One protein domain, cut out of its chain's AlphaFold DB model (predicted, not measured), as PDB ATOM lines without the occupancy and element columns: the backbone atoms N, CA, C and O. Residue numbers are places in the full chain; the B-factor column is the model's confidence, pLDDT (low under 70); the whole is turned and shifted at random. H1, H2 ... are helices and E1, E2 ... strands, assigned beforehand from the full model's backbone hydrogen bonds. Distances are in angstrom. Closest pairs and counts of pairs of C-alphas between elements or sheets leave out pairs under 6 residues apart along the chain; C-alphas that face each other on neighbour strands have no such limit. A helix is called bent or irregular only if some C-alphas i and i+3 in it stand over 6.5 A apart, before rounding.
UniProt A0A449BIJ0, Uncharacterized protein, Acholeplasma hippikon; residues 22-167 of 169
ATOM      1  N   ASN A  22     -59.651  55.409  39.699       54.38
ATOM      2  CA  ASN A  22     -58.599  55.668  38.734       54.38
ATOM      3  C   ASN A  22     -57.821  54.365  38.555       54.38
ATOM      4  O   ASN A  22     -57.419  53.722  39.526       54.38
ATOM      5  N   LYS A  23     -57.614  53.967  37.301       62.16
ATOM      6  CA  LYS A  23     -57.026  52.672  36.924       62.16
ATOM      7  C   LYS A  23     -55.621  52.422  37.500       62.16
ATOM      8  O   LYS A  23     -55.119  51.310  37.371       62.16
ATOM      9  N   ASN A  24     -55.023  53.426  38.146       74.56
ATOM     10  CA  ASN A  24     -53.635  53.441  38.586       74.56
ATOM     11  C   ASN A  24     -53.463  53.712  40.092       74.56
ATOM     12  O   ASN A  24     -52.350  53.973  40.549       74.56
ATOM     13  N   GLU A  25     -54.549  53.664  40.867       81.81
ATOM     14  CA  GLU A  25     -54.492  53.805  42.323       81.81
ATOM     15  C   GLU A  25     -54.238  52.448  42.981       81.81
ATOM     16  O   GLU A  25     -54.939  51.465  42.726       81.81
ATOM     17  N   ILE A  26     -53.252  52.397  43.872       84.31
ATOM     18  CA  ILE A  26     -52.928  51.203  44.652       84.31
ATOM     19  C   ILE A  26     -53.081  51.548  46.127       84.31
ATOM     20  O   ILE A  26     -52.344  52.371  46.667       84.31
ATOM     21  N   VAL A  27     -54.024  50.884  46.797       85.25
ATOM     22  CA  VAL A  27     -54.296  51.101  48.223       85.25
ATOM     23  C   VAL A  27     -53.646  50.003  49.055       85.25
ATOM     24  O   VAL A  27     -54.022  48.830  48.974       85.25
ATOM     25  N   LEU A  28     -52.684  50.387  49.892       86.25
ATOM     26  CA  LEU A  28     -52.035  49.496  50.846       86.25
ATOM     27  C   LEU A  28     -52.734  49.575  52.204       86.25
ATOM     28  O   LEU A  28     -52.716  50.604  52.870       86.25
ATOM     29  N   LYS A  29     -53.326  48.458  52.622       86.62
ATOM     30  CA  LYS A  29     -53.981  48.298  53.926       86.62
ATOM     31  C   LYS A  29     -52.961  47.991  55.030       86.62
ATOM     32  O   LYS A  29     -51.834  47.602  54.756       86.62
ATOM     33  N   GLU A  30     -53.351  48.136  56.295       85.06
ATOM     34  CA  GLU A  30     -52.443  47.910  57.435       85.06
ATOM     35  C   GLU A  30     -51.891  46.480  57.521       85.06
ATOM     36  O   GLU A  30     -50.779  46.275  58.000       85.06
ATOM     37  N   ASP A  31     -52.632  45.494  57.015       86.06
ATOM     38  CA  ASP A  31     -52.260  44.075  57.015       86.06
ATOM     39  C   ASP A  31     -50.979  43.780  56.219       86.06
ATOM     40  O   ASP A  31     -50.300  42.780  56.471       86.06
ATOM     41  N   VAL A  32     -50.609  44.661  55.286       88.38
ATOM     42  CA  VAL A  32     -49.360  44.538  54.530       88.38
ATOM     43  C   VAL A  32     -48.149  45.142  55.245       88.38
ATOM     44  O   VAL A  32     -47.017  44.975  54.768       88.38
ATOM     45  N   PHE A  33     -48.353  45.787  56.395       87.62
ATOM     46  CA  PHE A  33     -47.310  46.402  57.209       87.62
ATOM     47  C   PHE A  33     -47.052  45.620  58.503       87.62
ATOM     48  O   PHE A  33     -47.944  45.041  59.115       87.62
ATOM     49  N   LYS A  34     -45.797  45.626  58.957       87.06
ATOM     50  CA  LYS A  34     -45.387  45.088  60.260       87.06
ATOM     51  C   LYS A  34     -44.320  45.988  60.869       87.06
ATOM     52  O   LYS A  34     -43.371  46.362  60.184       87.06
ATOM     53  N   ASP A  35     -44.482  46.369  62.136       83.56
ATOM     54  CA  ASP A  35     -43.539  47.230  62.874       83.56
ATOM     55  C   ASP A  35     -43.216  48.563  62.169       83.56
ATOM     56  O   ASP A  35     -42.090  49.079  62.202       83.56
ATOM     57  N   GLY A  36     -44.210  49.129  61.483       80.00
ATOM     58  CA  GLY A  36     -44.034  50.364  60.731       80.00
ATOM     59  C   GLY A  36     -43.453  50.173  59.321       80.00
ATOM     60  O   GLY A  36     -43.132  51.162  58.676       80.00
ATOM     61  N   ARG A  37     -43.237  48.936  58.851       86.75
ATOM     62  CA  ARG A  37     -42.517  48.633  57.600       86.75
ATOM     63  C   ARG A  37     -43.358  47.803  56.643       86.75
ATOM     64  O   ARG A  37     -44.092  46.915  57.071       86.75
ATOM     65  N   LEU A  38     -43.189  48.047  55.344       90.31
ATOM     66  CA  LEU A  38     -43.780  47.217  54.298       90.31
ATOM     67  C   LEU A  38     -43.221  45.791  54.388       90.31
ATOM     68  O   LEU A  38     -42.006  45.576  54.369       90.31
ATOM     69  N   THR A  39     -44.102  44.800  54.493       91.31
ATOM     70  CA  THR A  39     -43.687  43.395  54.501       91.31
ATOM     71  C   THR A  39     -43.336  42.918  53.091       91.31
ATOM     72  O   THR A  39     -43.765  43.488  52.089       91.31
ATOM     73  N   LYS A  40     -42.604  41.803  52.990       89.25
ATOM     74  CA  LYS A  40     -42.332  41.159  51.696       89.25
ATOM     75  C   LYS A  40     -43.622  40.770  50.961       89.25
ATOM     76  O   LYS A  40     -43.689  40.920  49.748       89.25
ATOM     77  N   LEU A  41     -44.634  40.288  51.687       88.38
ATOM     78  CA  LEU A  41     -45.952  39.977  51.121       88.38
ATOM     79  C   LEU A  41     -46.653  41.245  50.627       88.38
ATOM     80  O   LEU A  41     -47.187  41.254  49.523       88.38
ATOM     81  N   GLY A  42     -46.560  42.336  51.391       88.94
ATOM     82  CA  GLY A  42     -47.047  43.650  50.982       88.94
ATOM     83  C   GLY A  42     -46.439  44.151  49.683       88.94
ATOM     84  O   GLY A  42     -47.154  44.584  48.787       88.94
ATOM     85  N   TYR A  43     -45.124  44.019  49.551       90.94
ATOM     86  CA  TYR A  43     -44.412  44.367  48.329       90.94
ATOM     87  C   TYR A  43     -44.825  43.497  47.129       90.94
ATOM     88  O   TYR A  43     -45.011  44.011  46.029       90.94
ATOM     89  N   VAL A  44     -45.039  42.190  47.330       89.75
ATOM     90  CA  VAL A  44     -45.551  41.298  46.273       89.75
ATOM     91  C   VAL A  44     -46.962  41.704  45.840       89.75
ATOM     92  O   VAL A  44     -47.227  41.780  44.642       89.75
ATOM     93  N   ASN A  45     -47.844  42.022  46.789       88.25
ATOM     94  CA  ASN A  45     -49.201  42.489  46.495       88.25
ATOM     95  C   ASN A  45     -49.198  43.835  45.765       88.25
ATOM     96  O   ASN A  45     -49.996  44.042  44.854       88.25
ATOM     97  N   LEU A  46     -48.299  44.742  46.147       90.06
ATOM     98  CA  LEU A  46     -48.102  46.016  45.465       90.06
ATOM     99  C   LEU A  46     -47.660  45.797  44.014       90.06
ATOM    100  O   LEU A  46     -48.241  46.372  43.099       90.06
ATOM    101  N   LYS A  47     -46.687  44.907  43.791       90.88
ATOM    102  CA  LYS A  47     -46.204  44.574  42.447       90.88
ATOM    103  C   LYS A  47     -47.301  43.946  41.584       90.88
ATOM    104  O   LYS A  47     -47.415  44.289  40.413       90.88
ATOM    105  N   ALA A  48     -48.106  43.054  42.159       87.19
ATOM    106  CA  ALA A  48     -49.218  42.412  41.460       87.19
ATOM    107  C   ALA A  48     -50.312  43.415  41.054       87.19
ATOM    108  O   ALA A  48     -50.894  43.280  39.984       87.19
ATOM    109  N   GLN A  49     -50.572  44.436  41.876       86.12
ATOM    110  CA  GLN A  49     -51.503  45.514  41.528       86.12
ATOM    111  C   GLN A  49     -50.918  46.445  40.458       86.12
ATOM    112  O   GLN A  49     -51.596  46.766  39.486       86.12
ATOM    113  N   ALA A  50     -49.636  46.799  40.581       86.81
ATOM    114  CA  ALA A  50     -48.932  47.635  39.610       86.81
ATOM    115  C   ALA A  50     -48.741  46.963  38.239       86.81
ATOM    116  O   ALA A  50     -48.504  47.644  37.248       86.81
ATOM    117  N   GLU A  51     -48.855  45.635  38.148       84.50
ATOM    118  CA  GLU A  51     -48.709  44.906  36.885       84.50
ATOM    119  C   GLU A  51     -49.746  45.304  35.825       84.50
ATOM    120  O   GLU A  51     -49.452  45.225  34.630       84.50
ATOM    121  N   TYR A  52     -50.923  45.758  36.253       79.81
ATOM    122  CA  TYR A  52     -51.999  46.187  35.361       79.81
ATOM    123  C   TYR A  52     -51.900  47.663  34.954       79.81
ATOM    124  O   TYR A  52     -52.673  48.108  34.106       79.81
ATOM    125  N   ILE A  53     -50.943  48.403  35.522       83.06
ATOM    126  CA  ILE A  53     -50.713  49.815  35.232       83.06
ATOM    127  C   ILE A  53     -49.681  49.925  34.107       83.06
ATOM    128  O   ILE A  53     -48.627  49.284  34.126       83.06
ATOM    129  N   SER A  54     -49.983  50.744  33.100       80.38
ATOM    130  CA  SER A  54     -49.028  51.053  32.037       80.38
ATOM    131  C   SER A  54     -47.830  51.813  32.605       80.38
ATOM    132  O   SER A  54     -47.998  52.760  33.365       80.38
ATOM    133  N   THR A  55     -46.615  51.483  32.163       81.62
ATOM    134  CA  THR A  55     -45.384  52.179  32.591       81.62
ATOM    135  C   THR A  55     -45.318  53.656  32.190       81.62
ATOM    136  O   THR A  55     -44.389  54.349  32.590       81.62
ATOM    137  N   ASN A  56     -46.249  54.113  31.350       80.06
ATOM    138  CA  ASN A  56     -46.354  55.508  30.921       80.06
ATOM    139  C   ASN A  56     -47.313  56.329  31.788       80.06
ATOM    140  O   ASN A  56     -47.329  57.549  31.649       80.06
ATOM    141  N   ASP A  57     -48.111  55.678  32.634       82.75
ATOM    142  CA  ASP A  57     -49.094  56.363  33.459       82.75
ATOM    143  C   ASP A  57     -48.539  56.583  34.867       82.75
ATOM    144  O   ASP A  57     -47.699  55.822  35.337       82.75
ATOM    145  N   GLU A  58     -48.997  57.611  35.571       84.56
ATOM    146  CA  GLU A  58     -48.599  57.825  36.966       84.56
ATOM    147  C   GLU A  58     -49.299  56.816  37.888       84.56
ATOM    148  O   GLU A  58     -50.449  56.439  37.646       84.56
ATOM    149  N   ILE A  59     -48.586  56.358  38.923       87.38
ATOM    150  CA  ILE A  59     -49.120  55.485  39.976       87.38
ATOM    151  C   ILE A  59     -49.334  56.337  41.218       87.38
ATOM    152  O   ILE A  59     -48.384  56.958  41.694       87.38
ATOM    153  N   ASP A  60     -50.530  56.265  41.790       89.00
ATOM    154  CA  ASP A  60     -50.833  56.864  43.086       89.00
ATOM    155  C   ASP A  60     -50.895  55.762  44.155       89.00
ATOM    156  O   ASP A  60     -51.755  54.875  44.137       89.00
ATOM    157  N   LEU A  61     -49.944  55.791  45.090       88.94
ATOM    158  CA  LEU A  61     -49.824  54.847  46.197       88.94
ATOM    159  C   LEU A  61     -50.452  55.420  47.460       88.94
ATOM    160  O   LEU A  61     -49.889  56.308  48.099       88.94
ATOM    161  N   PHE A  62     -51.577  54.841  47.873       88.25
ATOM    162  CA  PHE A  62     -52.249  55.199  49.113       88.25
ATOM    163  C   PHE A  62     -51.733  54.349  50.267       88.25
ATOM    164  O   PHE A  62     -51.895  53.125  50.271       88.25
ATOM    165  N   ILE A  63     -51.145  55.002  51.268       90.69
ATOM    166  CA  ILE A  63     -50.615  54.352  52.471       90.69
ATOM    167  C   ILE A  63     -51.231  54.955  53.742       90.69
ATOM    168  O   ILE A  63     -51.559  56.144  53.764       90.69
ATOM    169  N   PRO A  64     -51.366  54.189  54.838       88.88
ATOM    170  CA  PRO A  64     -51.821  54.760  56.095       88.88
ATOM    171  C   PRO A  64     -50.747  55.697  56.660       88.88
ATOM    172  O   PRO A  64     -49.560  55.353  56.673       88.88
ATOM    173  N   PHE A  65     -51.165  56.859  57.168       87.44
ATOM    174  CA  PHE A  65     -50.264  57.902  57.683       87.44
ATOM    175  C   PHE A  65     -49.235  57.378  58.706       87.44
ATOM    176  O   PHE A  65     -48.076  57.782  58.699       87.44
ATOM    177  N   ALA A  66     -49.619  56.397  59.531       87.00
ATOM    178  CA  ALA A  66     -48.749  55.781  60.536       87.00
ATOM    179  C   ALA A  66     -47.453  55.150  59.973       87.00
ATOM    180  O   ALA A  66     -46.489  54.955  60.719       87.00
ATOM    181  N   TYR A  67     -47.410  54.826  58.676       88.06
ATOM    182  CA  TYR A  67     -46.305  54.100  58.038       88.06
ATOM    183  C   TYR A  67     -45.429  54.969  57.125       88.06
ATOM    184  O   TYR A  67     -44.377  54.502  56.680       88.06
ATOM    185  N   GLU A  68     -45.810  56.225  56.877       87.00
ATOM    186  CA  GLU A  68     -45.166  57.125  55.909       87.00
ATOM    187  C   GLU A  68     -43.647  57.235  56.119       87.00
ATOM    188  O   GLU A  68     -42.864  56.981  55.204       87.00
ATOM    189  N   ALA A  69     -43.219  57.493  57.358       87.56
ATOM    190  CA  ALA A  69     -41.822  57.777  57.691       87.56
ATOM    191  C   ALA A  69     -40.829  56.651  57.328       87.56
ATOM    192  O   ALA A  69     -39.645  56.903  57.104       87.56
ATOM    193  N   LYS A  70     -41.282  55.391  57.306       89.50
ATOM    194  CA  LYS A  70     -40.437  54.213  57.028       89.50
ATOM    195  C   LYS A  70     -40.780  53.530  55.707       89.50
ATOM    196  O   LYS A  70     -40.027  52.646  55.285       89.50
ATOM    197  N   PHE A  71     -41.892  53.902  55.077       89.94
ATOM    198  CA  PHE A  71     -42.391  53.251  53.875       89.94
ATOM    199  C   PHE A  71     -41.387  53.345  52.730       89.94
ATOM    200  O   PHE A  71     -40.938  52.301  52.258       89.94
ATOM    201  N   MET A  72     -40.967  54.561  52.360       89.88
ATOM    202  CA  MET A  72     -40.094  54.758  51.198       89.88
ATOM    203  C   MET A  72     -38.757  54.031  51.357       89.88
ATOM    204  O   MET A  72     -38.375  53.246  50.498       89.88
ATOM    205  N   ASN A  73     -38.115  54.158  52.522       90.94
ATOM    206  CA  ASN A  73     -36.870  53.442  52.823       90.94
ATOM    207  C   ASN A  73     -37.021  51.914  52.704       90.94
ATOM    208  O   ASN A  73     -36.108  51.217  52.259       90.94
ATOM    209  N   THR A  74     -38.170  51.371  53.117       91.50
ATOM    210  CA  THR A  74     -38.432  49.928  53.023       91.50
ATOM    211  C   THR A  74     -38.720  49.509  51.581       91.50
ATOM    212  O   THR A  74     -38.229  48.468  51.142       91.50
ATOM    213  N   LEU A  75     -39.483  50.316  50.840       92.19
ATOM    214  CA  LEU A  75     -39.786  50.096  49.429       92.19
ATOM    215  C   LEU A  75     -38.502  50.101  48.592       92.19
ATOM    216  O   LEU A  75     -38.264  49.157  47.841       92.19
ATOM    217  N   GLU A  76     -37.639  51.097  48.788       93.62
ATOM    218  CA  GLU A  76     -36.333  51.197  48.133       93.62
ATOM    219  C   GLU A  76     -35.441  50.003  48.452       93.62
ATOM    220  O   GLU A  76     -34.834  49.434  47.547       93.62
ATOM    221  N   TYR A  77     -35.378  49.580  49.717       93.81
ATOM    222  CA  TYR A  77     -34.582  48.419  50.111       93.81
ATOM    223  C   TYR A  77     -35.043  47.137  49.398       93.81
ATOM    224  O   TYR A  77     -34.223  46.400  48.840       93.81
ATOM    225  N   LEU A  78     -36.355  46.874  49.386       92.69
ATOM    226  CA  LEU A  78     -36.925  45.693  48.732       92.69
ATOM    227  C   LEU A  78     -36.741  45.748  47.210       92.69
ATOM    228  O   LEU A  78     -36.320  44.757  46.606       92.69
ATOM    229  N   ALA A  79     -36.972  46.914  46.610       93.31
ATOM    230  CA  ALA A  79     -36.770  47.144  45.188       93.31
ATOM    231  C   ALA A  79     -35.294  47.001  44.785       93.31
ATOM    232  O   ALA A  79     -34.987  46.371  43.774       93.31
ATOM    233  N   ALA A  80     -34.356  47.512  45.587       93.62
ATOM    234  CA  ALA A  80     -32.923  47.386  45.340       93.62
ATOM    235  C   ALA A  80     -32.468  45.922  45.370       93.62
ATOM    236  O   ALA A  80     -31.699  45.498  44.501       93.62
ATOM    237  N   LEU A  81     -32.972  45.134  46.327       93.50
ATOM    238  CA  LEU A  81     -32.692  43.700  46.413       93.50
ATOM    239  C   LEU A  81     -33.204  42.959  45.167       93.50
ATOM    240  O   LEU A  81     -32.494  42.120  44.607       93.50
ATOM    241  N   GLU A  82     -34.400  43.299  44.685       91.81
ATOM    242  CA  GLU A  82     -34.965  42.700  43.475       91.81
ATOM    243  C   GLU A  82     -34.226  43.133  42.200       91.81
ATOM    244  O   GLU A  82     -33.892  42.292  41.368       91.81
ATOM    245  N   ILE A  83     -33.868  44.413  42.064       93.56
ATOM    246  CA  ILE A  83     -33.060  44.909  40.939       93.56
ATOM    247  C   ILE A  83     -31.680  44.237  40.924       93.56
ATOM    248  O   ILE A  83     -31.176  43.884  39.851       93.56
ATOM    249  N   ALA A  84     -31.061  44.036  42.090       94.06
ATOM    250  CA  ALA A  84     -29.790  43.328  42.205       94.06
ATOM    251  C   ALA A  84     -29.918  41.869  41.739       94.06
ATOM    252  O   ALA A  84     -29.078  41.399  40.963       94.06
ATOM    253  N   ARG A  85     -31.001  41.185  42.134       93.38
ATOM    254  CA  ARG A  85     -31.329  39.838  41.652       93.38
ATOM    255  C   ARG A  85     -31.525  39.820  40.134       93.38
ATOM    256  O   ARG A  85     -30.838  39.064  39.459       93.38
ATOM    257  N   ILE A  86     -32.346  40.714  39.580       93.06
ATOM    258  CA  ILE A  86     -32.573  40.825  38.127       93.06
ATOM    259  C   ILE A  86     -31.257  41.050  37.374       93.06
ATOM    260  O   ILE A  86     -31.033  40.478  36.309       93.06
ATOM    261  N   LYS A  87     -30.345  41.869  37.911       92.75
ATOM    262  CA  LYS A  87     -29.020  42.090  37.309       92.75
ATOM    263  C   LYS A  87     -28.178  40.811  37.289       92.75
ATOM    264  O   LYS A  87     -27.456  40.589  36.312       92.75
ATOM    265  N   SER A  88     -28.254  40.003  38.346       93.69
ATOM    266  CA  SER A  88     -27.617  38.686  38.399       93.69
ATOM    267  C   SER A  88     -28.229  37.740  37.366       93.69
ATOM    268  O   SER A  88     -27.498  37.186  36.545       93.69
ATOM    269  N   ASP A  89     -29.556  37.653  37.319       91.56
ATOM    270  CA  ASP A  89     -30.296  36.774  36.408       91.56
ATOM    271  C   ASP A  89     -30.029  37.153  34.938       91.56
ATOM    272  O   ASP A  89     -29.747  36.295  34.107       91.56
ATOM    273  N   LEU A  90     -29.951  38.452  34.619       91.50
ATOM    274  CA  LEU A  90     -29.547  38.953  33.297       91.50
ATOM    275  C   LEU A  90     -28.129  38.525  32.897       91.50
ATOM    276  O   LEU A  90     -27.843  38.316  31.713       91.50
ATOM    277  N   ARG A  91     -27.207  38.467  33.864       92.25
ATOM    278  CA  ARG A  91     -25.835  38.008  33.624       92.25
ATOM    279  C   ARG A  91     -25.813  36.497  33.422       92.25
ATOM    280  O   ARG A  91     -25.133  36.034  32.511       92.25
ATOM    281  N   GLN A  92     -26.562  35.754  34.229       92.19
ATOM    282  CA  GLN A  92     -26.660  34.305  34.118       92.19
ATOM    283  C   GLN A  92     -27.300  33.885  32.791       92.19
ATOM    284  O   GLN A  92     -26.712  33.079  32.076       92.19
ATOM    285  N   ALA A  93     -28.423  34.496  32.404       90.75
ATOM    286  CA  ALA A  93     -29.088  34.249  31.126       90.75
ATOM    287  C   ALA A  93     -28.144  34.483  29.937       90.75
ATOM    288  O   ALA A  93     -28.115  33.693  28.996       90.75
ATOM    289  N   ARG A  94     -27.294  35.521  30.005       91.12
ATOM    290  CA  ARG A  94     -26.265  35.772  28.986       91.12
ATOM    291  C   ARG A  94     -25.249  34.636  28.900       91.12
ATOM    292  O   ARG A  94     -24.939  34.198  27.799       91.12
ATOM    293  N   TRP A  95     -24.717  34.181  30.032       93.69
ATOM    294  CA  TRP A  95     -23.742  33.090  30.046       93.69
ATOM    295  C   TRP A  95     -24.348  31.777  29.564       93.69
ATOM    296  O   TRP A  95     -23.733  31.100  28.747       93.69
ATOM    297  N   ILE A  96     -25.567  31.456  29.995       93.44
ATOM    298  CA  ILE A  96     -26.295  30.269  29.533       93.44
ATOM    299  C   ILE A  96     -26.523  30.341  28.020       93.44
ATOM    300  O   ILE A  96     -26.229  29.375  27.326       93.44
ATOM    301  N   ALA A  97     -26.961  31.487  27.491       93.12
ATOM    302  CA  ALA A  97     -27.130  31.669  26.051       93.12
ATOM    303  C   ALA A  97     -25.814  31.448  25.287       93.12
ATOM    304  O   ALA A  97     -25.799  30.732  24.288       93.12
ATOM    305  N   ILE A  98     -24.696  32.001  25.772       95.25
ATOM    306  CA  ILE A  98     -23.376  31.801  25.151       95.25
ATOM    307  C   ILE A  98     -22.982  30.321  25.169       95.25
ATOM    308  O   ILE A  98     -22.555  29.796  24.147       95.25
ATOM    309  N   ILE A  99     -23.145  29.638  26.304       95.81
ATOM    310  CA  ILE A  99     -22.797  28.218  26.441       95.81
ATOM    311  C   ILE A  99     -23.637  27.364  25.486       95.81
ATOM    312  O   ILE A  99     -23.078  26.556  24.750       95.81
ATOM    313  N   LEU A 100     -24.956  27.570  25.441       94.62
ATOM    314  CA  LEU A 100     -25.851  26.844  24.532       94.62
ATOM    315  C   LEU A 100     -25.491  27.090  23.062       94.62
ATOM    316  O   LEU A 100     -25.489  26.155  22.266       94.62
ATOM    317  N   PHE A 101     -25.129  28.328  22.716       95.19
ATOM    318  CA  PHE A 101     -24.683  28.669  21.367       95.19
ATOM    319  C   PHE A 101     -23.393  27.937  20.995       95.19
ATOM    320  O   PHE A 101     -23.308  27.352  19.919       95.19
ATOM    321  N   LEU A 102     -22.404  27.936  21.893       96.00
ATOM    322  CA  LEU A 102     -21.139  27.237  21.678       96.00
ATOM    323  C   LEU A 102     -21.346  25.728  21.537       96.00
ATOM    324  O   LEU A 102     -20.753  25.129  20.649       96.00
ATOM    325  N   ILE A 103     -22.212  25.125  22.356       95.44
ATOM    326  CA  ILE A 103     -22.562  23.701  22.240       95.44
ATOM    327  C   ILE A 103     -23.192  23.417  20.874       95.44
ATOM    328  O   ILE A 103     -22.739  22.513  20.178       95.44
ATOM    329  N   GLY A 104     -24.185  24.208  20.457       93.31
ATOM    330  CA  GLY A 104     -24.816  24.051  19.144       93.31
ATOM    331  C   GLY A 104     -23.827  24.215  17.985       93.31
ATOM    332  O   GLY A 104     -23.878  23.463  17.017       93.31
ATOM    333  N   LEU A 105     -22.882  25.151  18.101       93.94
ATOM    334  CA  LEU A 105     -21.846  25.376  17.095       93.94
ATOM    335  C   LEU A 105     -20.837  24.222  17.035       93.94
ATOM    336  O   LEU A 105     -20.442  23.819  15.945       93.94
ATOM    337  N   VAL A 106     -20.445  23.667  18.182       93.19
ATOM    338  CA  VAL A 106     -19.569  22.489  18.242       93.19
ATOM    339  C   VAL A 106     -20.250  21.281  17.601       93.19
ATOM    340  O   VAL A 106     -19.627  20.621  16.774       93.19
ATOM    341  N   LEU A 107     -21.527  21.033  17.914       91.31
ATOM    342  CA  LEU A 107     -22.302  19.940  17.317       91.31
ATOM    343  C   LEU A 107     -22.414  20.066  15.788       91.31
ATOM    344  O   LEU A 107     -22.317  19.070  15.088       91.31
ATOM    345  N   LEU A 108     -22.497  21.279  15.232       89.25
ATOM    346  CA  LEU A 108     -22.481  21.458  13.772       89.25
ATOM    347  C   LEU A 108     -21.150  21.065  13.110       89.25
ATOM    348  O   LEU A 108     -21.129  20.733  11.925       89.25
ATOM    349  N   ILE A 109     -20.035  21.141  13.837       88.88
ATOM    350  CA  ILE A 109     -18.696  20.883  13.289       88.88
ATOM    351  C   ILE A 109     -18.335  19.397  13.387       88.88
ATOM    352  O   ILE A 109     -17.632  18.881  12.517       88.88
ATOM    353  N   ILE A 110     -18.818  18.690  14.408       87.56
ATOM    354  CA  ILE A 110     -18.485  17.283  14.680       87.56
ATOM    355  C   ILE A 110     -18.638  16.342  13.457       87.56
ATOM    356  O   ILE A 110     -17.692  15.579  13.207       87.56
ATOM    357  N   PRO A 111     -19.706  16.412  12.629       83.81
ATOM    358  CA  PRO A 111     -19.861  15.548  11.452       83.81
ATOM    359  C   PRO A 111     -18.740  15.706  10.418       83.81
ATOM    360  O   PRO A 111     -18.440  14.787   9.654       83.81
ATOM    361  N   THR A 112     -18.097  16.877  10.375       82.88
ATOM    362  CA  THR A 112     -16.990  17.139   9.441       82.88
ATOM    363  C   THR A 112     -15.702  16.427   9.848       82.88
ATOM    364  O   THR A 112     -14.852  16.164   8.999       82.88
ATOM    365  N   ILE A 113     -15.572  16.081  11.132       86.31
ATOM    366  CA  ILE A 113     -14.367  15.485  11.720       86.31
ATOM    367  C   ILE A 113     -14.522  13.968  11.871       86.31
ATOM    368  O   ILE A 113     -13.545  13.237  11.722       86.31
ATOM    369  N   ILE A 114     -15.734  13.483  12.165       85.19
ATOM    370  CA  ILE A 114     -16.004  12.068  12.450       85.19
ATOM    371  C   ILE A 114     -16.756  11.433  11.268       85.19
ATOM    372  O   ILE A 114     -17.968  11.616  11.144       85.19
ATOM    373  N   PRO A 115     -16.094  10.605  10.433       78.19
ATOM    374  CA  PRO A 115     -16.704  10.010   9.236       78.19
ATOM    375  C   PRO A 115     -17.920   9.122   9.537       78.19
ATOM    376  O   PRO A 115     -18.820   8.978   8.717       78.19
ATOM    377  N   LEU A 116     -17.966   8.534  10.733       72.44
ATOM    378  CA  LEU A 116     -19.061   7.674  11.188       72.44
ATOM    379  C   LEU A 116     -20.387   8.442  11.342       72.44
ATOM    380  O   LEU A 116     -21.452   7.874  11.113       72.44
ATOM    381  N   LEU A 117     -20.314   9.738  11.657       69.44
ATOM    382  CA  LEU A 117     -21.469  10.631  11.788       69.44
ATOM    383  C   LEU A 117     -21.922  11.223  10.445       69.44
ATOM    384  O   LEU A 117     -23.003  11.793  10.363       69.44
ATOM    385  N   GLN A 118     -21.165  11.010   9.362       70.25
ATOM    386  CA  GLN A 118     -21.567  11.411   8.004       70.25
ATOM    387  C   GLN A 118     -22.643  10.499   7.403       70.25
ATOM    388  O   GLN A 118     -23.199  10.796   6.343       70.25
ATOM    389  N   GLN A 119     -22.962   9.382   8.061       82.12
ATOM    390  CA  GLN A 119     -24.126   8.589   7.693       82.12
ATOM    391  C   GLN A 119     -25.387   9.452   7.803       82.12
ATOM    392  O   GLN A 119     -25.660  10.036   8.849       82.12
ATOM    393  N   LYS A 120     -26.176   9.488   6.722       80.50
ATOM    394  CA  LYS A 120     -27.324  10.394   6.545       80.50
ATOM    395  C   LYS A 120     -28.230  10.501   7.780       80.50
ATOM    396  O   LYS A 120     -28.573  11.600   8.188       80.50
ATOM    397  N   VAL A 121     -28.567   9.368   8.397       83.88
ATOM    398  CA  VAL A 121     -29.460   9.323   9.566       83.88
ATOM    399  C   VAL A 121     -28.855  10.029  10.784       83.88
ATOM    400  O   VAL A 121     -29.550  10.786  11.455       83.88
ATOM    401  N   PHE A 122     -27.570   9.806  11.070       84.38
ATOM    402  CA  PHE A 122     -26.898  10.425  12.214       84.38
ATOM    403  C   PHE A 122     -26.693  11.923  11.994       84.38
ATOM    404  O   PHE A 122     -26.981  12.707  12.896       84.38
ATOM    405  N   ASN A 123     -26.307  12.317  10.778       86.06
ATOM    406  CA  ASN A 123     -26.155  13.720  10.408       86.06
ATOM    407  C   ASN A 123     -27.478  14.499  10.537       86.06
ATOM    408  O   ASN A 123     -27.500  15.579  11.118       86.06
ATOM    409  N   ASP A 124     -28.596  13.944  10.053       87.31
ATOM    410  CA  ASP A 124     -29.903  14.612  10.136       87.31
ATOM    411  C   ASP A 124     -30.343  14.815  11.601       87.31
ATOM    412  O   ASP A 124     -30.832  15.887  11.967       87.31
ATOM    413  N   ILE A 125     -30.122  13.817  12.468       89.81
ATOM    414  CA  ILE A 125     -30.420  13.919  13.907       89.81
ATOM    415  C   ILE A 125     -29.531  14.975  14.577       89.81
ATOM    416  O   ILE A 125     -30.021  15.801  15.348       89.81
ATOM    417  N   GLU A 126     -28.234  14.973  14.283       88.31
ATOM    418  CA  GLU A 126     -27.272  15.911  14.861       88.31
ATOM    419  C   GLU A 126     -27.562  17.361  14.461       88.31
ATOM    420  O   GLU A 126     -27.513  18.258  15.307       88.31
ATOM    421  N   VAL A 127     -27.961  17.595  13.208       90.00
ATOM    422  CA  VAL A 127     -28.397  18.915  12.732       90.00
ATOM    423  C   VAL A 127     -29.627  19.397  13.504       90.00
ATOM    424  O   VAL A 127     -29.654  20.551  13.940       90.00
ATOM    425  N   ILE A 128     -30.621  18.530  13.734       93.12
ATOM    426  CA  ILE A 128     -31.813  18.879  14.528       93.12
ATOM    427  C   ILE A 128     -31.413  19.260  15.956       93.12
ATOM    428  O   ILE A 128     -31.839  20.303  16.455       93.12
ATOM    429  N   ILE A 129     -30.574  18.453  16.611       93.12
ATOM    430  CA  ILE A 129     -30.122  18.717  17.984       93.12
ATOM    431  C   ILE A 129     -29.351  20.040  18.045       93.12
ATOM    432  O   ILE A 129     -29.641  20.887  18.892       93.12
ATOM    433  N   SER A 130     -28.419  20.257  17.118       92.94
ATOM    434  CA  SER A 130     -27.645  21.496  17.012       92.94
ATOM    435  C   SER A 130     -28.553  22.716  16.877       92.94
ATOM    436  O   SER A 130     -28.370  23.719  17.570       92.94
ATOM    437  N   TRP A 131     -29.574  22.612  16.023       94.19
ATOM    438  CA  TRP A 131     -30.549  23.674  15.818       94.19
ATOM    439  C   TRP A 131     -31.358  23.979  17.083       94.19
ATOM    440  O   TRP A 131     -31.559  25.150  17.401       94.19
ATOM    441  N   VAL A 132     -31.759  22.959  17.853       95.81
ATOM    442  CA  VAL A 132     -32.444  23.144  19.147       95.81
ATOM    443  C   VAL A 132     -31.567  23.920  20.136       95.81
ATOM    444  O   VAL A 132     -32.059  24.841  20.790       95.81
ATOM    445  N   PHE A 133     -30.269  23.615  20.220       94.69
ATOM    446  CA  PHE A 133     -29.335  24.350  21.085       94.69
ATOM    447  C   PHE A 133     -29.151  25.810  20.652       94.69
ATOM    448  O   PHE A 133     -29.194  26.716  21.490       94.69
ATOM    449  N   ILE A 134     -29.001  26.051  19.347       94.31
ATOM    450  CA  ILE A 134     -28.899  27.406  18.789       94.31
ATOM    451  C   ILE A 134     -30.184  28.190  19.069       94.31
ATOM    452  O   ILE A 134     -30.120  29.325  19.544       94.31
ATOM    453  N   TRP A 135     -31.351  27.586  18.843       95.69
ATOM    454  CA  TRP A 135     -32.632  28.237  19.102       95.69
ATOM    455  C   TRP A 135     -32.841  28.534  20.590       95.69
ATOM    456  O   TRP A 135     -33.236  29.643  20.941       95.69
ATOM    457  N   SER A 136     -32.489  27.602  21.477       94.19
ATOM    458  CA  SER A 136     -32.558  27.817  22.928       94.19
ATOM    459  C   SER A 136     -31.643  28.962  23.388       94.19
ATOM    460  O   SER A 136     -32.017  29.762  24.250       94.19
ATOM    461  N   SER A 137     -30.468  29.117  22.768       94.69
ATOM    462  CA  SER A 137     -29.595  30.272  23.005       94.69
ATOM    463  C   SER A 137     -30.257  31.594  22.610       94.69
ATOM    464  O   SER A 137     -30.274  32.542  23.405       94.69
ATOM    465  N   VAL A 138     -30.839  31.655  21.407       94.38
ATOM    466  CA  VAL A 138     -31.595  32.825  20.932       94.38
ATOM    467  C   VAL A 138     -32.738  33.127  21.898       94.38
ATOM    468  O   VAL A 138     -32.927  34.282  22.289       94.38
ATOM    469  N   GLU A 139     -33.452  32.100  22.358       93.00
ATOM    470  CA  GLU A 139     -34.582  32.274  23.257       93.00
ATOM    471  C   GLU A 139     -34.163  32.953  24.571       93.00
ATOM    472  O   GLU A 139     -34.729  33.974  24.984       93.00
ATOM    473  N   LYS A 140     -33.091  32.437  25.180       90.12
ATOM    474  CA  LYS A 140     -32.482  32.987  26.397       90.12
ATOM    475  C   LYS A 140     -31.954  34.408  26.199       90.12
ATOM    476  O   LYS A 140     -32.107  35.269  27.068       90.12
ATOM    477  N   MET A 141     -31.356  34.690  25.047       89.50
ATOM    478  CA  MET A 141     -30.745  35.987  24.769       89.50
ATOM    479  C   MET A 141     -31.769  37.099  24.511       89.50
ATOM    480  O   MET A 141     -31.527  38.246  24.913       89.50
ATOM    481  N   PHE A 142     -32.886  36.778  23.855       89.19
ATOM    482  CA  PHE A 142     -33.884  37.763  23.443       89.19
ATOM    483  C   PHE A 142     -35.120  37.782  24.343       89.19
ATOM    484  O   PHE A 142     -35.459  38.857  24.837       89.19
ATOM    485  N   PHE A 143     -35.779  36.651  24.607       89.44
ATOM    486  CA  PHE A 143     -37.044  36.657  25.355       89.44
ATOM    487  C   PHE A 143     -36.823  36.841  26.856       89.44
ATOM    488  O   PHE A 143     -37.367  37.784  27.429       89.44
ATOM    489  N   GLU A 144     -35.972  36.021  27.479       89.31
ATOM    490  CA  GLU A 144     -35.723  36.101  28.930       89.31
ATOM    491  C   GLU A 144     -35.035  37.418  29.316       89.31
ATOM    492  O   GLU A 144     -35.346  38.055  30.321       89.31
ATOM    493  N   ARG A 145     -34.139  37.916  28.462       87.94
ATOM    494  CA  ARG A 145     -33.534  39.232  28.676       87.94
ATOM    495  C   ARG A 145     -34.560  40.360  28.586       87.94
ATOM    496  O   ARG A 145     -34.439  41.349  29.311       87.94
ATOM    497  N   ASN A 146     -35.518  40.262  27.664       89.00
ATOM    498  CA  ASN A 146     -36.535  41.290  27.494       89.00
ATOM    499  C   ASN A 146     -37.556  41.266  28.637       89.00
ATOM    500  O   ASN A 146     -37.921  42.336  29.118       89.00
ATOM    501  N   SER A 147     -37.958  40.086  29.121       90.19
ATOM    502  CA  SER A 147     -38.826  39.977  30.302       90.19
ATOM    503  C   SER A 147     -38.157  40.578  31.541       90.19
ATOM    504  O   SER A 147     -38.721  41.482  32.150       90.19
ATOM    505  N   LEU A 148     -36.900  40.221  31.822       90.19
ATOM    506  CA  LEU A 148     -36.141  40.771  32.953       90.19
ATOM    507  C   LEU A 148     -35.959  42.298  32.874       90.19
ATOM    508  O   LEU A 148     -35.973  42.994  33.890       90.19
ATOM    509  N   LYS A 149     -35.794  42.850  31.666       90.19
ATOM    510  CA  LYS A 149     -35.759  44.308  31.464       90.19
ATOM    511  C   LYS A 149     -37.109  44.960  31.757       90.19
ATOM    512  O   LYS A 149     -37.123  46.015  32.385       90.19
ATOM    513  N   LYS A 150     -38.214  44.358  31.306       89.88
ATOM    514  CA  LYS A 150     -39.568  44.848  31.597       89.88
ATOM    515  C   LYS A 150     -39.838  44.835  33.097       89.88
ATOM    516  O   LYS A 150     -40.300  45.840  33.622       89.88
ATOM    517  N   ASP A 151     -39.458  43.768  33.791       90.19
ATOM    518  CA  ASP A 151     -39.608  43.669  35.246       90.19
ATOM    519  C   ASP A 151     -38.823  44.760  35.972       90.19
ATOM    520  O   ASP A 151     -39.351  45.417  36.867       90.19
ATOM    521  N   LYS A 152     -37.586  45.030  35.534       92.25
ATOM    522  CA  LYS A 152     -36.805  46.155  36.061       92.25
ATOM    523  C   LYS A 152     -37.523  47.492  35.855       92.25
ATOM    524  O   LYS A 152     -37.541  48.304  36.773       92.25
ATOM    525  N   MET A 153     -38.084  47.734  34.669       90.69
ATOM    526  CA  MET A 153     -38.816  48.973  34.385       90.69
ATOM    527  C   MET A 153     -40.061  49.115  35.261       90.69
ATOM    528  O   MET A 153     -40.283  50.197  35.788       90.69
ATOM    529  N   LYS A 154     -40.812  48.031  35.490       89.75
ATOM    530  CA  LYS A 154     -41.964  48.021  36.407       89.75
ATOM    531  C   LYS A 154     -41.566  48.396  37.838       89.75
ATOM    532  O   LYS A 154     -42.240  49.194  38.474       89.75
ATOM    533  N   ILE A 155     -40.451  47.863  38.342       91.94
ATOM    534  CA  ILE A 155     -39.961  48.201  39.690       91.94
ATOM    535  C   ILE A 155     -39.576  49.682  39.774       91.94
ATOM    536  O   ILE A 155     -39.908  50.352  40.745       91.94
ATOM    537  N   LEU A 156     -38.889  50.205  38.757       91.12
ATOM    538  CA  LEU A 156     -38.538  51.627  38.710       91.12
ATOM    539  C   LEU A 156     -39.777  52.520  38.634       91.12
ATOM    540  O   LEU A 156     -39.801  53.570  39.263       91.12
ATOM    541  N   HIS A 157     -40.801  52.082  37.907       91.25
ATOM    542  CA  HIS A 157     -42.074  52.783  37.786       91.25
ATOM    543  C   HIS A 157     -42.834  52.847  39.120       91.25
ATOM    544  O   HIS A 157     -43.295  53.915  39.514       91.25
ATOM    545  N   ILE A 158     -42.855  51.745  39.874       91.06
ATOM    546  CA  ILE A 158     -43.356  51.715  41.257       91.06
ATOM    547  C   ILE A 158     -42.587  52.692  42.156       91.06
ATOM    548  O   ILE A 158     -43.187  53.369  42.982       91.06
ATOM    549  N   LEU A 159     -41.260  52.761  42.022       91.75
ATOM    550  CA  LEU A 159     -40.432  53.667  42.827       91.75
ATOM    551  C   LEU A 159     -40.656  55.147  42.491       91.75
ATOM    552  O   LEU A 159     -40.379  55.997  43.330       91.75
ATOM    553  N   SER A 160     -41.140  55.453  41.287       88.69
ATOM    554  CA  SER A 160     -41.522  56.808  40.874       88.69
ATOM    555  C   SER A 160     -42.976  57.168  41.190       88.69
ATOM    556  O   SER A 160     -43.435  58.220  40.760       88.69
ATOM    557  N   ALA A 161     -43.713  56.297  41.878       89.06
ATOM    558  CA  ALA A 161     -45.109  56.531  42.220       89.06
ATOM    559  C   ALA A 161     -45.282  57.706  43.199       89.06
ATOM    560  O   ALA A 161     -44.457  57.924  44.092       89.06
ATOM    561  N   ASN A 162     -46.401  58.416  43.071       88.06
ATOM    562  CA  ASN A 162     -46.807  59.455  44.005       88.06
ATOM    563  C   ASN A 162     -47.309  58.806  45.297       88.06
ATOM    564  O   ASN A 162     -48.167  57.926  45.269       88.06
ATOM    565  N   ILE A 163     -46.792  59.238  46.445       89.25
ATOM    566  CA  ILE A 163     -47.200  58.701  47.748       89.25
ATOM    567  C   ILE A 163     -48.266  59.618  48.344       89.25
ATOM    568  O   ILE A 163     -48.018  60.801  48.571       89.25
ATOM    569  N   ILE A 164     -49.440  59.058  48.628       89.44
ATOM    570  CA  ILE A 164     -50.577  59.757  49.227       89.44
ATOM    571  C   ILE A 164     -50.915  59.080  50.553       89.44
ATOM    572  O   ILE A 164     -51.111  57.867  50.628       89.44
ATOM    573  N   THR A 165     -50.986  59.857  51.630       89.12
ATOM    574  CA  THR A 165     -51.350  59.332  52.946       89.12
ATOM    575  C   THR A 165     -52.840  59.472  53.216       89.12
ATOM    576  O   THR A 165     -53.475  60.457  52.834       89.12
ATOM    577  N   TYR A 166     -53.415  58.482  53.899       85.81
ATOM    578  CA  TYR A 166     -54.790  58.547  54.387       85.81
ATOM    579  C   TYR A 166     -54.873  58.268  55.890       85.81
ATOM    580  O   TYR A 166     -54.042  57.562  56.472       85.81
ATOM    581  N   TRP A 167     -55.899  58.844  56.511       77.44
ATOM    582  CA  TRP A 167     -56.242  58.627  57.912       77.44
ATOM    583  C   TRP A 167     -57.264  57.502  58.012       77.44
ATOM    584  O   TRP A 167     -58.228  57.461  57.246       77.44
TER     585      TRP A 167
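Overview. This is residues 22 to 167 of the 169 residues of an uncharacterized protein of Acholeplasma hippikon (UniProt A0A449BIJ0). A small head, made of the short three-stranded sheet E1, E2, E3 and the helix H1, sits at one end of a long rod of two helices, H2 and H4, which run side by side in opposite ways. H1 lies crosswise on this helix pair near the head, and the short H3 is at the far end, between H2 and H4 along the chain. The printed part has 146 residues with four named helices and three named strands, in the order E1 H1 E2 H2 H3 H4 E3; the sheet's order is E1 E2 E3, all parallel, and the class is mostly helix. The whole is extended, with a radius of gyration of the C-alphas of 23.6 A, and it spans 79 by 29 by 21 A.

Arrangement. In the sheet, E2, residues 60 to 64, is the inner strand, and E1, residues 25 to 27, and E3, residues 162 to 166, are its edge strands. E1 and E2 are parallel at 18 degrees, with N 26 and O 60 2.9 A apart, within hydrogen-bond range. E2 and E3 are parallel at 33 degrees, with N 61 and O 162 at 2.8 A and N 166 and O 63 at 3.0 A, both within that range. H1, residues 40 to 50, only grazes the sheet with its residues 45 to 50; its closest C-alphas to E1 are those of Gln 49 and Ile 26, 6.6 A apart. E1, H1, E2 form a strand-helix-strand unit, two parallel neighbour strands with a helix between them along the chain, and its crossover is right-handed. H2, residues 65 to 113, only grazes the sheet with residues 65 to 72, and it has a kink of 47 degrees near residue 72. H4, residues 120 to 159, is not on the sheet. H2 and H4 touch with 52 pairs of C-alphas within 8 A, the closest being those of Ala 97 and Ser 137 at 4.2 A, at a shallow tilt of 15 degrees, opposite ways. H1 touches H4 at residues 154 to 158 alone, about perpendicular at 84 degrees, the closest C-alphas being those of Ala 50 and Ile 158, 7.1 A apart. H1 and H2 only just touch, with 3 pairs of C-alphas within 8 A, at residues 75 to 78 of H2 alone; the closest are those of Tyr 43 and Leu 75, 7.4 A apart, and the lines are about perpendicular at 77 degrees. H3, residues 115 to 118, and H2 touch only at the corner, with the closest C-alphas, those of Leu 117 and Pro 111, 5.2 A apart. H3 and H4 are close but not clearly touching, and H3 is apart from H1 and from the three strands. E2, then H2, H3 and H4, then E3 form a second strand-helix-strand unit. Every O i to N i+4 pair is within hydrogen-bond range in H1, 38 of 45 are in H2 and 34 of 36 in H4, while H3 is too short for such a pair.

Along the chain. E1 begins at C-alpha 25, (-54.492, 53.805, 42.323). E2 is 13.2 A long and E3 13.1 A, ending at C-alpha 166, (-54.790, 58.547, 54.387). H2 is 72.1 A from C-alpha 65 to C-alpha 113, the latter at (-14.367, 15.485, 11.720). It is irregular, with C-alphas 66 and 69 7.7 A apart. H4 is 58.0 A long and H1 15.2 A.

Size, cuts and confidence. The C-alphas of Pro 115 and Trp 167, 79.3 A apart, are the two farthest from each other. The printed part has no cut. The link from E1 to H1 is long, with 12 residues, the one from H1 to E2 is short, and the other four are tight. The mean pLDDT of the printed part is 88.5, and residues 22 to 23 and residue 117 are under 70.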